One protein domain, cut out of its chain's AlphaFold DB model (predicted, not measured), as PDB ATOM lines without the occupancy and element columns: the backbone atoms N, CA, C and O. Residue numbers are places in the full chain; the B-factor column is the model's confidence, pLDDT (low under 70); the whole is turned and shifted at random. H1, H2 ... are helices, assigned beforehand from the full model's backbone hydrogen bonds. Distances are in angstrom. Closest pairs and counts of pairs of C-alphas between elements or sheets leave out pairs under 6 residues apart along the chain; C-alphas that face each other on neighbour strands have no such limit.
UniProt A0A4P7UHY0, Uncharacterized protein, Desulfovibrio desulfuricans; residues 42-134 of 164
ATOM      1  N   GLU A  42     -24.973 -60.654  11.578       50.84
ATOM      2  CA  GLU A  42     -25.323 -62.056  11.787       50.84
ATOM      3  C   GLU A  42     -25.598 -62.399  13.262       50.84
ATOM      4  O   GLU A  42     -26.403 -63.287  13.529       50.84
ATOM      5  N   ALA A  43     -25.018 -61.681  14.233       53.41
ATOM      6  CA  ALA A  43     -25.237 -61.936  15.663       53.41
ATOM      7  C   ALA A  43     -26.702 -61.727  16.109       53.41
ATOM      8  O   ALA A  43     -27.209 -62.473  16.950       53.41
ATOM      9  N   VAL A  44     -27.410 -60.758  15.517       57.28
ATOM     10  CA  VAL A  44     -28.825 -60.481  15.836       57.28
ATOM     11  C   VAL A  44     -29.733 -61.562  15.243       57.28
ATOM     12  O   VAL A  44     -30.612 -62.085  15.927       57.28
ATOM     13  N   HIS A  45     -29.474 -61.970  13.999       58.91
ATOM     14  CA  HIS A  45     -30.195 -63.064  13.343       58.91
ATOM     15  C   HIS A  45     -29.930 -64.423  14.022       58.91
ATOM     16  O   HIS A  45     -30.843 -65.229  14.210       58.91
ATOM     17  N   MET A  46     -28.696 -64.651  14.481       63.81
ATOM     18  CA  MET A  46     -28.328 -65.808  15.300       63.81
ATOM     19  C   MET A  46     -29.094 -65.830  16.625       63.81
ATOM     20  O   MET A  46     -29.559 -66.891  17.027       63.81
ATOM     21  N   SER A  47     -29.291 -64.678  17.271       72.56
ATOM     22  CA  SER A  47     -30.073 -64.582  18.510       72.56
ATOM     23  C   SER A  47     -31.530 -65.033  18.318       72.56
ATOM     24  O   SER A  47     -32.038 -65.838  19.102       72.56
ATOM     25  N   GLY A  48     -32.177 -64.616  17.221       78.62
ATOM     26  CA  GLY A  48     -33.543 -65.044  16.890       78.62
ATOM     27  C   GLY A  48     -33.655 -66.552  16.650       78.62
ATOM     28  O   GLY A  48     -34.515 -67.220  17.227       78.62
ATOM     29  N   LYS A  49     -32.720 -67.118  15.878       80.56
ATOM     30  CA  LYS A  49     -32.684 -68.558  15.582       80.56
ATOM     31  C   LYS A  49     -32.379 -69.410  16.821       80.56
ATOM     32  O   LYS A  49     -32.909 -70.512  16.966       80.56
ATOM     33  N   VAL A  50     -31.549 -68.901  17.737       84.75
ATOM     34  CA  VAL A  50     -31.290 -69.542  19.038       84.75
ATOM     35  C   VAL A  50     -32.568 -69.593  19.870       84.75
ATOM     36  O   VAL A  50     -32.879 -70.647  20.424       84.75
ATOM     37  N   PHE A  51     -33.314 -68.489  19.951       86.44
ATOM     38  CA  PHE A  51     -34.557 -68.440  20.722       86.44
ATOM     39  C   PHE A  51     -35.608 -69.413  20.173       86.44
ATOM     40  O   PHE A  51     -36.192 -70.181  20.939       86.44
ATOM     41  N   GLU A  52     -35.781 -69.453  18.849       86.44
ATOM     42  CA  GLU A  52     -36.692 -70.390  18.187       86.44
ATOM     43  C   GLU A  52     -36.304 -71.849  18.469       86.44
ATOM     44  O   GLU A  52     -37.132 -72.640  18.924       86.44
ATOM     45  N   TYR A  53     -35.025 -72.197  18.306       89.88
ATOM     46  CA  TYR A  53     -34.534 -73.538  18.617       89.88
ATOM     47  C   TYR A  53     -34.788 -73.925  20.080       89.88
ATOM     48  O   TYR A  53     -35.233 -75.041  20.358       89.88
ATOM     49  N   MET A  54     -34.517 -73.019  21.025       90.00
ATOM     50  CA  MET A  54     -34.730 -73.284  22.450       90.00
ATOM     51  C   MET A  54     -36.210 -73.511  22.761       90.00
ATOM     52  O   MET A  54     -36.527 -74.470  23.463       90.00
ATOM     53  N   ALA A  55     -37.106 -72.704  22.188       91.25
ATOM     54  CA  ALA A  55     -38.548 -72.867  22.352       91.25
ATOM     55  C   ALA A  55     -39.041 -74.212  21.794       91.25
ATOM     56  O   ALA A  55     -39.798 -74.924  22.459       91.25
ATOM     57  N   ILE A  56     -38.577 -74.604  20.603       92.88
ATOM     58  CA  ILE A  56     -38.918 -75.904  20.014       92.88
ATOM     59  C   ILE A  56     -38.407 -77.038  20.906       92.88
ATOM     60  O   ILE A  56     -39.144 -77.975  21.218       92.88
ATOM     61  N   MET A  57     -37.157 -76.950  21.359       90.88
ATOM     62  CA  MET A  57     -36.548 -77.993  22.176       90.88
ATOM     63  C   MET A  57     -37.226 -78.138  23.543       90.88
ATOM     64  O   MET A  57     -37.334 -79.252  24.057       90.88
ATOM     65  N   ASP A  58     -37.709 -77.042  24.125       91.25
ATOM     66  CA  ASP A  58     -38.468 -77.055  25.375       91.25
ATOM     67  C   ASP A  58     -39.823 -77.763  25.221       91.25
ATOM     68  O   ASP A  58     -40.177 -78.643  26.015       91.25
ATOM     69  N   ARG A  59     -40.534 -77.497  24.118       92.25
ATOM     70  CA  ARG A  59     -41.761 -78.232  23.768       92.25
ATOM     71  C   ARG A  59     -41.485 -79.716  23.568       92.25
ATOM     72  O   ARG A  59     -42.246 -80.538  24.076       92.25
ATOM     73  N   ILE A  60     -40.392 -80.064  22.881       91.25
ATOM     74  CA  ILE A  60     -39.972 -81.460  22.689       91.25
ATOM     75  C   ILE A  60     -39.737 -82.130  24.045       91.25
ATOM     76  O   ILE A  60     -40.319 -83.180  24.295       91.25
ATOM     77  N   LYS A  61     -38.961 -81.519  24.947       89.88
ATOM     78  CA  LYS A  61     -38.721 -82.063  26.297       89.88
ATOM     79  C   LYS A  61     -40.008 -82.223  27.097       89.88
ATOM     80  O   LYS A  61     -40.192 -83.237  27.762       89.88
ATOM     81  N   THR A  62     -40.918 -81.259  26.993       90.12
ATOM     82  CA  THR A  62     -42.223 -81.309  27.661       90.12
ATOM     83  C   THR A  62     -43.049 -82.503  27.189       90.12
ATOM     84  O   THR A  62     -43.682 -83.175  28.000       90.12
ATOM     85  N   VAL A  63     -43.050 -82.802  25.883       87.62
ATOM     86  CA  VAL A  63     -43.813 -83.941  25.352       87.62
ATOM     87  C   VAL A  63     -43.101 -85.268  25.528       87.62
ATOM     88  O   VAL A  63     -43.774 -86.266  25.758       87.62
ATOM     89  N   THR A  64     -41.773 -85.321  25.430       86.56
ATOM     90  CA  THR A  64     -41.019 -86.568  25.605       86.56
ATOM     91  C   THR A  64     -40.817 -86.926  27.072       86.56
ATOM     92  O   THR A  64     -40.634 -88.104  27.354       86.56
ATOM     93  N   GLN A  65     -40.925 -85.949  27.983       87.81
ATOM     94  CA  GLN A  65     -40.559 -86.030  29.404       87.81
ATOM     95  C   GLN A  65     -39.073 -86.348  29.638       87.81
ATOM     96  O   GLN A  65     -38.673 -86.693  30.747       87.81
ATOM     97  N   CYS A  66     -38.236 -86.185  28.611       89.12
ATOM     98  CA  CYS A  66     -36.796 -86.387  28.712       89.12
ATOM     99  C   CYS A  66     -36.122 -85.137  29.281       89.12
ATOM    100  O   CYS A  66     -36.330 -84.021  28.786       89.12
ATOM    101  N   ARG A  67     -35.256 -85.323  30.275       81.44
ATOM    102  CA  ARG A  67     -34.479 -84.240  30.895       81.44
ATOM    103  C   ARG A  67     -33.059 -84.179  30.349       81.44
ATOM    104  O   ARG A  67     -32.475 -83.094  30.287       81.44
ATOM    105  N   THR A  68     -32.514 -85.313  29.911       86.31
ATOM    106  CA  THR A  68     -31.121 -85.416  29.460       86.31
ATOM    107  C   THR A  68     -30.996 -85.562  27.941       86.31
ATOM    108  O   THR A  68     -31.915 -85.996  27.246       86.31
ATOM    109  N   GLN A  69     -29.828 -85.195  27.396       85.38
ATOM    110  CA  GLN A  69     -29.533 -85.399  25.970       85.38
ATOM    111  C   GLN A  69     -29.492 -86.887  25.603       85.38
ATOM    112  O   GLN A  69     -29.834 -87.243  24.481       85.38
ATOM    113  N   GLN A  70     -29.082 -87.742  26.542       86.75
ATOM    114  CA  GLN A  70     -28.998 -89.184  26.340       86.75
ATOM    115  C   GLN A  70     -30.386 -89.827  26.280       86.75
ATOM    116  O   GLN A  70     -30.640 -90.606  25.368       86.75
ATOM    117  N   GLU A  71     -31.304 -89.443  27.169       88.81
ATOM    118  CA  GLU A  71     -32.705 -89.892  27.110       88.81
ATOM    119  C   GLU A  71     -33.376 -89.471  25.800       88.81
ATOM    120  O   GLU A  71     -34.082 -90.256  25.174       88.81
ATOM    121  N   LEU A  72     -33.115 -88.244  25.341       90.62
ATOM    122  CA  LEU A  72     -33.593 -87.757  24.046       90.62
ATOM    123  C   LEU A  72     -33.022 -88.559  22.873       90.62
ATOM    124  O   LEU A  72     -33.749 -88.879  21.935       90.62
ATOM    125  N   ALA A  73     -31.733 -88.894  22.933       90.56
ATOM    126  CA  ALA A  73     -31.071 -89.718  21.932       90.56
ATOM    127  C   ALA A  73     -31.701 -91.120  21.866       90.56
ATOM    128  O   ALA A  73     -32.055 -91.581  20.783       90.56
ATOM    129  N   GLN A  74     -31.942 -91.740  23.024       90.62
ATOM    130  CA  GLN A  74     -32.639 -93.024  23.137       90.62
ATOM    131  C   GLN A  74     -34.082 -92.939  22.625       90.62
ATOM    132  O   GLN A  74     -34.520 -93.797  21.863       90.62
ATOM    133  N   PHE A  75     -34.818 -91.877  22.970       89.69
ATOM    134  CA  PHE A  75     -36.188 -91.679  22.498       89.69
ATOM    135  C   PHE A  75     -36.260 -91.584  20.967       89.69
ATOM    136  O   PHE A  75     -37.172 -92.145  20.351       89.69
ATOM    137  N   PHE A  76     -35.308 -90.888  20.345       90.06
ATOM    138  CA  PHE A  76     -35.249 -90.728  18.892       90.06
ATOM    139  C   PHE A  76     -34.519 -91.850  18.154       90.06
ATOM    140  O   PHE A  76     -34.528 -91.830  16.921       90.06
ATOM    141  N   ASP A  77     -33.953 -92.815  18.881       90.75
ATOM    142  CA  ASP A  77     -33.115 -93.884  18.336       90.75
ATOM    143  C   ASP A  77     -31.964 -93.323  17.478       90.75
ATOM    144  O   ASP A  77     -31.770 -93.644  16.304       90.75
ATOM    145  N   VAL A  78     -31.244 -92.360  18.056       91.19
ATOM    146  CA  VAL A  78     -30.075 -91.711  17.450       91.19
ATOM    147  C   VAL A  78     -28.924 -91.672  18.443       91.19
ATOM    148  O   VAL A  78     -29.108 -91.809  19.650       91.19
ATOM    149  N   SER A  79     -27.711 -91.434  17.950       88.31
ATOM    150  CA  SER A  79     -26.571 -91.206  18.837       88.31
ATOM    151  C   SER A  79     -26.680 -89.846  19.540       88.31
ATOM    152  O   SER A  79     -27.204 -88.876  18.986       88.31
ATOM    153  N   GLN A  80     -26.115 -89.731  20.746       87.88
ATOM    154  CA  GLN A  80     -26.043 -88.448  21.461       87.88
ATOM    155  C   GLN A  80     -25.290 -87.375  20.648       87.88
ATOM    156  O   GLN A  80     -25.633 -86.193  20.724       87.88
ATOM    157  N   SER A  81     -24.343 -87.780  19.793       87.81
ATOM    158  CA  SER A  81     -23.641 -86.871  18.880       87.81
ATOM    159  C   SER A  81     -24.591 -86.166  17.899       87.81
ATOM    160  O   SER A  81     -24.419 -84.974  17.646       87.81
ATOM    161  N   CYS A  82     -25.666 -86.831  17.450       87.38
ATOM    162  CA  CYS A  82     -26.703 -86.217  16.614       87.38
ATOM    163  C   CYS A  82     -27.486 -85.131  17.367       87.38
ATOM    164  O   CYS A  82     -27.849 -84.113  16.778       87.38
ATOM    165  N   ILE A  83     -27.728 -85.319  18.672       87.88
ATOM    166  CA  ILE A  83     -28.368 -84.302  19.522       87.88
ATOM    167  C   ILE A  83     -27.455 -83.076  19.660       87.88
ATOM    168  O   ILE A  83     -27.902 -81.936  19.531       87.88
ATOM    169  N   SER A  84     -26.161 -83.314  19.888       87.31
ATOM    170  CA  SER A  84     -25.148 -82.261  20.005       87.31
ATOM    171  C   SER A  84     -24.986 -81.467  18.702       87.31
ATOM    172  O   SER A  84     -24.981 -80.237  18.733       87.31
ATOM    173  N   ASP A  85     -24.918 -82.144  17.552       86.88
ATOM    174  CA  ASP A  85     -24.813 -81.495  16.239       86.88
ATOM    175  C   ASP A  85     -26.060 -80.654  15.913       86.88
ATOM    176  O   ASP A  85     -25.938 -79.488  15.537       86.88
ATOM    177  N   SER A  86     -27.259 -81.179  16.192       88.25
ATOM    178  CA  SER A  86     -28.525 -80.443  16.027       88.25
ATOM    179  C   SER A  86     -28.552 -79.154  16.858       88.25
ATOM    180  O   SER A  86     -28.947 -78.097  16.363       88.25
ATOM    181  N   LYS A  87     -28.042 -79.207  18.100       88.06
ATOM    182  CA  LYS A  87     -27.905 -78.031  18.972       88.06
ATOM    183  C   LYS A  87     -26.910 -77.008  18.429       88.06
ATOM    184  O   LYS A  87     -27.180 -75.814  18.517       88.06
ATOM    185  N   LYS A  88     -25.776 -77.445  17.873       84.94
ATOM    186  CA  LYS A  88     -24.772 -76.542  17.274       84.94
ATOM    187  C   LYS A  88     -25.323 -75.828  16.041       84.94
ATOM    188  O   LYS A  88     -25.056 -74.646  15.851       84.94
ATOM    189  N   ARG A  89     -26.096 -76.543  15.221       86.94
ATOM    190  CA  ARG A  89     -26.698 -76.017  13.987       86.94
ATOM    191  C   ARG A  89     -28.009 -75.268  14.216       86.94
ATOM    192  O   ARG A  89     -28.513 -74.655  13.278       86.94
ATOM    193  N   LEU A  90     -28.549 -75.327  15.437       88.00
ATOM    194  CA  LEU A  90     -29.858 -74.780  15.804       88.00
ATOM    195  C   LEU A  90     -30.952 -75.272  14.846       88.00
ATOM    196  O   LEU A  90     -31.796 -74.504  14.388       88.00
ATOM    197  N   ALA A  91     -30.892 -76.556  14.494       88.19
ATOM    198  CA  ALA A  91     -31.761 -77.171  13.504       88.19
ATOM    199  C   ALA A  91     -32.376 -78.444  14.077       88.19
ATOM    200  O   ALA A  91     -31.677 -79.271  14.659       88.19
ATOM    201  N   ILE A  92     -33.685 -78.600  13.896       89.81
ATOM    202  CA  ILE A  92     -34.423 -79.784  14.334       89.81
ATOM    203  C   ILE A  92     -34.637 -80.693  13.120       89.81
ATOM    204  O   ILE A  92     -35.310 -80.283  12.172       89.81
ATOM    205  N   PRO A  93     -34.087 -81.920  13.113       90.06
ATOM    206  CA  PRO A  93     -34.281 -82.848  12.008       90.06
ATOM    207  C   PRO A  93     -35.756 -83.217  11.822       90.06
ATOM    208  O   PRO A  93     -36.436 -83.587  12.780       90.06
ATOM    209  N   SER A  94     -36.234 -83.255  10.575       89.50
ATOM    210  CA  SER A  94     -37.605 -83.692  10.265       89.50
ATOM    211  C   SER A  94     -37.895 -85.108  10.772       89.50
ATOM    212  O   SER A  94     -39.009 -85.398  11.204       89.50
ATOM    213  N   LYS A  95     -36.875 -85.980  10.811       89.62
ATOM    214  CA  LYS A  95     -36.979 -87.332  11.384       89.62
ATOM    215  C   LYS A  95     -37.458 -87.309  12.840       89.62
ATOM    216  O   LYS A  95     -38.250 -88.165  13.215       89.62
ATOM    217  N   TRP A  96     -37.033 -86.338  13.650       92.38
ATOM    218  CA  TRP A  96     -37.474 -86.239  15.045       92.38
ATOM    219  C   TRP A  96     -38.953 -85.879  15.137       92.38
ATOM    220  O   TRP A  96     -39.690 -86.502  15.894       92.38
ATOM    221  N   LEU A  97     -39.407 -84.933  14.316       91.00
ATOM    222  CA  LEU A  97     -40.815 -84.536  14.258       91.00
ATOM    223  C   LEU A  97     -41.710 -85.701  13.823       91.00
ATOM    224  O   LEU A  97     -42.748 -85.948  14.433       91.00
ATOM    225  N   LEU A  98     -41.269 -86.474  12.829       88.62
ATOM    226  CA  LEU A  98     -41.963 -87.689  12.401       88.62
ATOM    227  C   LEU A  98     -41.991 -88.750  13.505       88.62
ATOM    228  O   LEU A  98     -43.019 -89.394  13.704       88.62
ATOM    229  N   SER A  99     -40.898 -88.926  14.251       88.50
ATOM    230  CA  SER A  99     -40.870 -89.832  15.402       88.50
ATOM    231  C   SER A  99     -41.815 -89.381  16.519       88.50
ATOM    232  O   SER A  99     -42.477 -90.224  17.116       88.50
ATOM    233  N   LEU A 100     -41.933 -88.074  16.784       89.06
ATOM    234  CA  LEU A 100     -42.900 -87.531  17.749       89.06
ATOM    235  C   LEU A 100     -44.343 -87.786  17.316       89.06
ATOM    236  O   LEU A 100     -45.166 -88.190  18.138       89.06
ATOM    237  N   LEU A 101     -44.632 -87.599  16.028       87.00
ATOM    238  CA  LEU A 101     -45.941 -87.894  15.462       87.00
ATOM    239  C   LEU A 101     -46.270 -89.387  15.580       87.00
ATOM    240  O   LEU A 101     -47.338 -89.739  16.068       87.00
ATOM    241  N   LYS A 102     -45.341 -90.267  15.193       84.50
ATOM    242  CA  LYS A 102     -45.546 -91.723  15.221       84.50
ATOM    243  C   LYS A 102     -45.670 -92.292  16.635       84.50
ATOM    244  O   LYS A 102     -46.475 -93.186  16.844       84.50
ATOM    245  N   LYS A 103     -44.861 -91.807  17.584       84.88
ATOM    246  CA  LYS A 103     -44.805 -92.358  18.949       84.88
ATOM    247  C   LYS A 103     -45.813 -91.731  19.911       84.88
ATOM    248  O   LYS A 103     -46.236 -92.402  20.836       84.88
ATOM    249  N   LYS A 104     -46.131 -90.440  19.759       83.50
ATOM    250  CA  LYS A 104     -46.965 -89.689  20.720       83.50
ATOM    251  C   LYS A 104     -48.135 -88.935  20.072       83.50
ATOM    252  O   LYS A 104     -48.829 -88.199  20.765       83.50
ATOM    253  N   GLY A 105     -48.325 -89.036  18.754       84.56
ATOM    254  CA  GLY A 105     -49.385 -88.307  18.046       84.56
ATOM    255  C   GLY A 105     -49.227 -86.781  18.075       84.56
ATOM    256  O   GLY A 105     -50.209 -86.060  17.900       84.56
ATOM    257  N   ILE A 106     -48.017 -86.271  18.337       88.12
ATOM    258  CA  ILE A 106     -47.769 -84.835  18.508       88.12
ATOM    259  C   ILE A 106     -47.750 -84.124  17.157       88.12
ATOM    260  O   ILE A 106     -47.103 -84.572  16.211       88.12
ATOM    261  N   ASN A 107     -48.413 -82.971  17.100       87.62
ATOM    262  CA  ASN A 107     -48.438 -82.120  15.922       87.62
ATOM    263  C   ASN A 107     -47.061 -81.472  15.660       87.62
ATOM    264  O   ASN A 107     -46.590 -80.700  16.504       87.62
ATOM    265  N   PRO A 108     -46.421 -81.702  14.497       89.62
ATOM    266  CA  PRO A 108     -45.152 -81.061  14.163       89.62
ATOM    267  C   PRO A 108     -45.247 -79.528  14.065       89.62
ATOM    268  O   PRO A 108     -44.301 -78.851  14.466       89.62
ATOM    269  N   GLU A 109     -46.378 -78.966  13.617       88.19
ATOM    270  CA  GLU A 109     -46.576 -77.505  13.554       88.19
ATOM    271  C   GLU A 109     -46.642 -76.882  14.955       88.19
ATOM    272  O   GLU A 109     -46.058 -75.825  15.199       88.19
ATOM    273  N   TRP A 110     -47.271 -77.572  15.916       90.75
ATOM    274  CA  TRP A 110     -47.271 -77.142  17.316       90.75
ATOM    275  C   TRP A 110     -45.861 -77.190  17.914       90.75
ATOM    276  O   TRP A 110     -45.462 -76.288  18.645       90.75
ATOM    277  N   VAL A 111     -45.062 -78.205  17.574       90.69
ATOM    278  CA  VAL A 111     -43.669 -78.291  18.039       90.69
ATOM    279  C   VAL A 111     -42.841 -77.129  17.492       90.69
ATOM    280  O   VAL A 111     -42.145 -76.474  18.267       90.69
ATOM    281  N   GLN A 112     -42.957 -76.828  16.197       89.12
ATOM    282  CA  GLN A 112     -42.190 -75.761  15.549       89.12
ATOM    283  C   GLN A 112     -42.644 -74.362  15.985       89.12
ATOM    284  O   GLN A 112     -41.862 -73.580  16.521       89.12
ATOM    285  N   LYS A 113     -43.931 -74.049  15.828       88.38
ATOM    286  CA  LYS A 113     -44.448 -72.679  15.988       88.38
ATOM    287  C   LYS A 113     -45.188 -72.463  17.304       88.38
ATOM    288  O   LYS A 113     -45.280 -71.336  17.774       88.38
ATOM    289  N   GLY A 114     -45.664 -73.529  17.946       85.75
ATOM    290  CA  GLY A 114     -46.497 -73.438  19.153       85.75
ATOM    291  C   GLY A 114     -47.947 -73.099  18.842       85.75
ATOM    292  O   GLY A 114     -48.697 -72.746  19.745       85.75
ATOM    293  N   ILE A 115     -48.329 -73.181  17.569       81.88
ATOM    294  CA  ILE A 115     -49.645 -72.797  17.072       81.88
ATOM    295  C   ILE A 115     -50.463 -74.065  16.819       81.88
ATOM    296  O   ILE A 115     -49.947 -75.065  16.320       81.88
ATOM    297  N   GLY A 116     -51.753 -74.001  17.142       82.31
ATOM    298  CA  GLY A 116     -52.703 -75.077  16.879       82.31
ATOM    299  C   GLY A 116     -52.717 -76.178  17.947       82.31
ATOM    300  O   GLY A 116     -52.140 -76.024  19.026       82.31
ATOM    301  N   PRO A 117     -53.421 -77.289  17.679       83.75
ATOM    302  CA  PRO A 117     -53.584 -78.370  18.641       83.75
ATOM    303  C   PRO A 117     -52.274 -79.139  18.841       83.75
ATOM    304  O   PRO A 117     -51.567 -79.453  17.881       83.75
ATOM    305  N   LYS A 118     -51.984 -79.477  20.103       84.44
ATOM    306  CA  LYS A 118     -50.787 -80.227  20.516       84.44
ATOM    307  C   LYS A 118     -50.769 -81.663  19.983       84.44
ATOM    308  O   LYS A 118     -49.714 -82.160  19.599       84.44
ATOM    309  N   PHE A 119     -51.926 -82.314  19.954       83.00
ATOM    310  CA  PHE A 119     -52.096 -83.687  19.487       83.00
ATOM    311  C   PHE A 119     -52.936 -83.684  18.208       83.00
ATOM    312  O   PHE A 119     -53.950 -82.987  18.150       83.00
ATOM    313  N   LEU A 120     -52.510 -84.435  17.189       73.75
ATOM    314  CA  LEU A 120     -53.264 -84.595  15.937       73.75
ATOM    315  C   LEU A 120     -54.219 -85.787  15.961       73.75
ATOM    316  O   LEU A 120     -55.087 -85.867  15.106       73.75
ATOM    317  N   LEU A 121     -54.075 -86.706  16.913       63.53
ATOM    318  CA  LEU A 121     -54.910 -87.899  17.031       63.53
ATOM    319  C   LEU A 121     -55.377 -88.022  18.489       63.53
ATOM    320  O   LEU A 121     -54.565 -87.761  19.384       63.53
ATOM    321  N   PRO A 122     -56.627 -88.436  18.768       53.59
ATOM    322  CA  PRO A 122     -56.934 -89.064  20.046       53.59
ATOM    323  C   PRO A 122     -56.131 -90.369  20.092       53.59
ATOM    324  O   PRO A 122     -56.441 -91.334  19.398       53.59
ATOM    325  N   TYR A 123     -55.009 -90.330  20.803       47.62
ATOM    326  CA  TYR A 123     -54.137 -91.476  21.014       47.62
ATOM    327  C   TYR A 123     -54.837 -92.411  22.003       47.62
ATOM    328  O   TYR A 123     -54.898 -92.118  23.194       47.62
ATOM    329  N   ASP A 124     -55.435 -93.476  21.478       52.25
ATOM    330  CA  ASP A 124     -55.991 -94.582  22.251       52.25
ATOM    331  C   ASP A 124     -54.981 -95.738  22.160       52.25
ATOM    332  O   ASP A 124     -54.715 -96.240  21.064       52.25
ATOM    333  N   GLU A 125     -54.341 -96.090  23.281       52.06
ATOM    334  CA  GLU A 125     -53.260 -97.092  23.322       52.06
ATOM    335  C   GLU A 125     -53.733 -98.485  22.873       52.06
ATOM    336  O   GLU A 125     -52.925 -99.280  22.391       52.06
ATOM    337  N   ASP A 126     -55.039 -98.762  22.946       52.41
ATOM    338  CA  ASP A 126     -55.608-100.082  22.661       52.41
ATOM    339  C   ASP A 126     -55.806-100.368  21.166       52.41
ATOM    340  O   ASP A 126     -56.109-101.496  20.764       52.41
ATOM    341  N   ARG A 127     -55.647 -99.366  20.295       47.59
ATOM    342  CA  ARG A 127     -55.902 -99.524  18.860       47.59
ATOM    343  C   ARG A 127     -54.824 -98.832  18.059       47.59
ATOM    344  O   ARG A 127     -54.977 -97.669  17.717       47.59
ATOM    345  N   GLY A 128     -53.798 -99.578  17.645       48.88
ATOM    346  CA  GLY A 128     -52.755 -99.163  16.690       48.88
ATOM    347  C   GLY A 128     -53.237 -98.688  15.300       48.88
ATOM    348  O   GLY A 128     -52.502 -98.804  14.323       48.88
ATOM    349  N   ALA A 129     -54.453 -98.160  15.182       50.59
ATOM    350  CA  ALA A 129     -55.005 -97.480  14.034       50.59
ATOM    351  C   ALA A 129     -55.066 -95.969  14.304       50.59
ATOM    352  O   ALA A 129     -55.665 -95.491  15.264       50.59
ATOM    353  N   VAL A 130     -54.466 -95.210  13.392       48.19
ATOM    354  CA  VAL A 130     -54.613 -93.760  13.267       48.19
ATOM    355  C   VAL A 130     -56.107 -93.412  13.280       48.19
ATOM    356  O   VAL A 130     -56.805 -93.666  12.298       48.19
ATOM    357  N   CYS A 131     -56.609 -92.812  14.364       45.59
ATOM    358  CA  CYS A 131     -57.927 -92.182  14.354       45.59
ATOM    359  C   CYS A 131     -57.822 -90.908  13.517       45.59
ATOM    360  O   CYS A 131     -57.535 -89.827  14.025       45.59
ATOM    361  N   SER A 132     -57.944 -91.078  12.200       47.09
ATOM    362  CA  SER A 132     -57.977 -89.991  11.233       47.09
ATOM    363  C   SER A 132     -58.851 -88.863  11.776       47.09
ATOM    364  O   SER A 132     -59.982 -89.094  12.188       47.09
ATOM    365  N   ILE A 133     -58.364 -87.628  11.743       51.41
ATOM    366  CA  ILE A 133     -59.161 -86.424  12.030       51.41
ATOM    367  C   ILE A 133     -60.384 -86.274  11.101       51.41
ATOM    368  O   ILE A 133     -61.242 -85.434  11.361       51.41
ATOM    369  N   TYR A 134     -60.514 -87.122  10.072       49.62
ATOM    370  CA  TYR A 134     -61.720 -87.287   9.252       49.62
ATOM    371  C   TYR A 134     -62.713 -88.338   9.783       49.62
ATOM    372  O   TYR A 134     -63.810 -88.463   9.252       49.62
TER     373      TYR A 134
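This is residues 42 to 134 of the 164 residues of an uncharacterized protein of Desulfovibrio desulfuricans (UniProt A0A4P7UHY0). One long helix, H1, runs in from one end of an elongated domain, and four short helices, H2 to H5, gather about its second half and along one side of it, with the helices that touch crossing at steep or near-perpendicular angles. H2 and H5 pack on the second half of H1, H3 on H2 and H4 on H5; a tail without a named element, residues 114 to 134, follows, and its residues 124 to 129 stick out at the end away from the start of H1. The printed part has 93 residues, with five named helices in the order H1, H2, H3, H4, H5 and no named strand; the class is all helix. It is only just compact, close to loose, with a radius of gyration of the C-alphas of 14.3 A, and spans 47 by 28 by 19 A.

H1, residues 42 to 64, touches two helices, each with a part of its length alone. With residues 61 to 64 it only just touches H2, residues 69 to 76, with 3 pairs of C-alphas within 8 A; the closest C-alphas are those of Thr 64 and Leu 72, 7.7 A apart. These two run the same way at a steep tilt of 66 degrees. H2 touches H3, residues 80 to 89, about perpendicular at 79 degrees, and their closest C-alphas are those of Ala 73 and Gln 80, 5.2 A apart. H3 and H1 are near each other. H3 is apart from H4, residues 94 to 104. H4 is close to H2 but not clearly touching it, with the C-alphas of Phe 76 and Trp 96 closest at 6.3 A. H4 touches H5, residues 108 to 113, opposite ways at a steep tilt of 61 degrees, closest at the C-alphas of Leu 97 and Pro 108, 5.6 A apart. H5 touches residues 56 to 60 of H1, opposite ways at a steep tilt of 41 degrees, closest at the C-alphas of Ile 56 and Gln 112, 5.5 A apart. In H1, H2, H3, H4 and H5 every O i to N i+4 pair is within hydrogen-bond range.

H1 begins at C-alpha 42, (-25.323, -62.056, 11.787), and is 32.2 A long. H2 measures 10.5 A, H3 14.5 A and H4 15.3 A. H5 is 8.6 A long and ends at C-alpha 113, (-44.448, -72.679, 15.988).

The C-alphas of Glu 42 and Asp 126 are the two farthest apart, at 49.8 A. The printed part has no cut, and the four links between the helices are tight. The mean pLDDT of the printed part is 80.3; residues 42 to 46 and 121 to 134 are under 70.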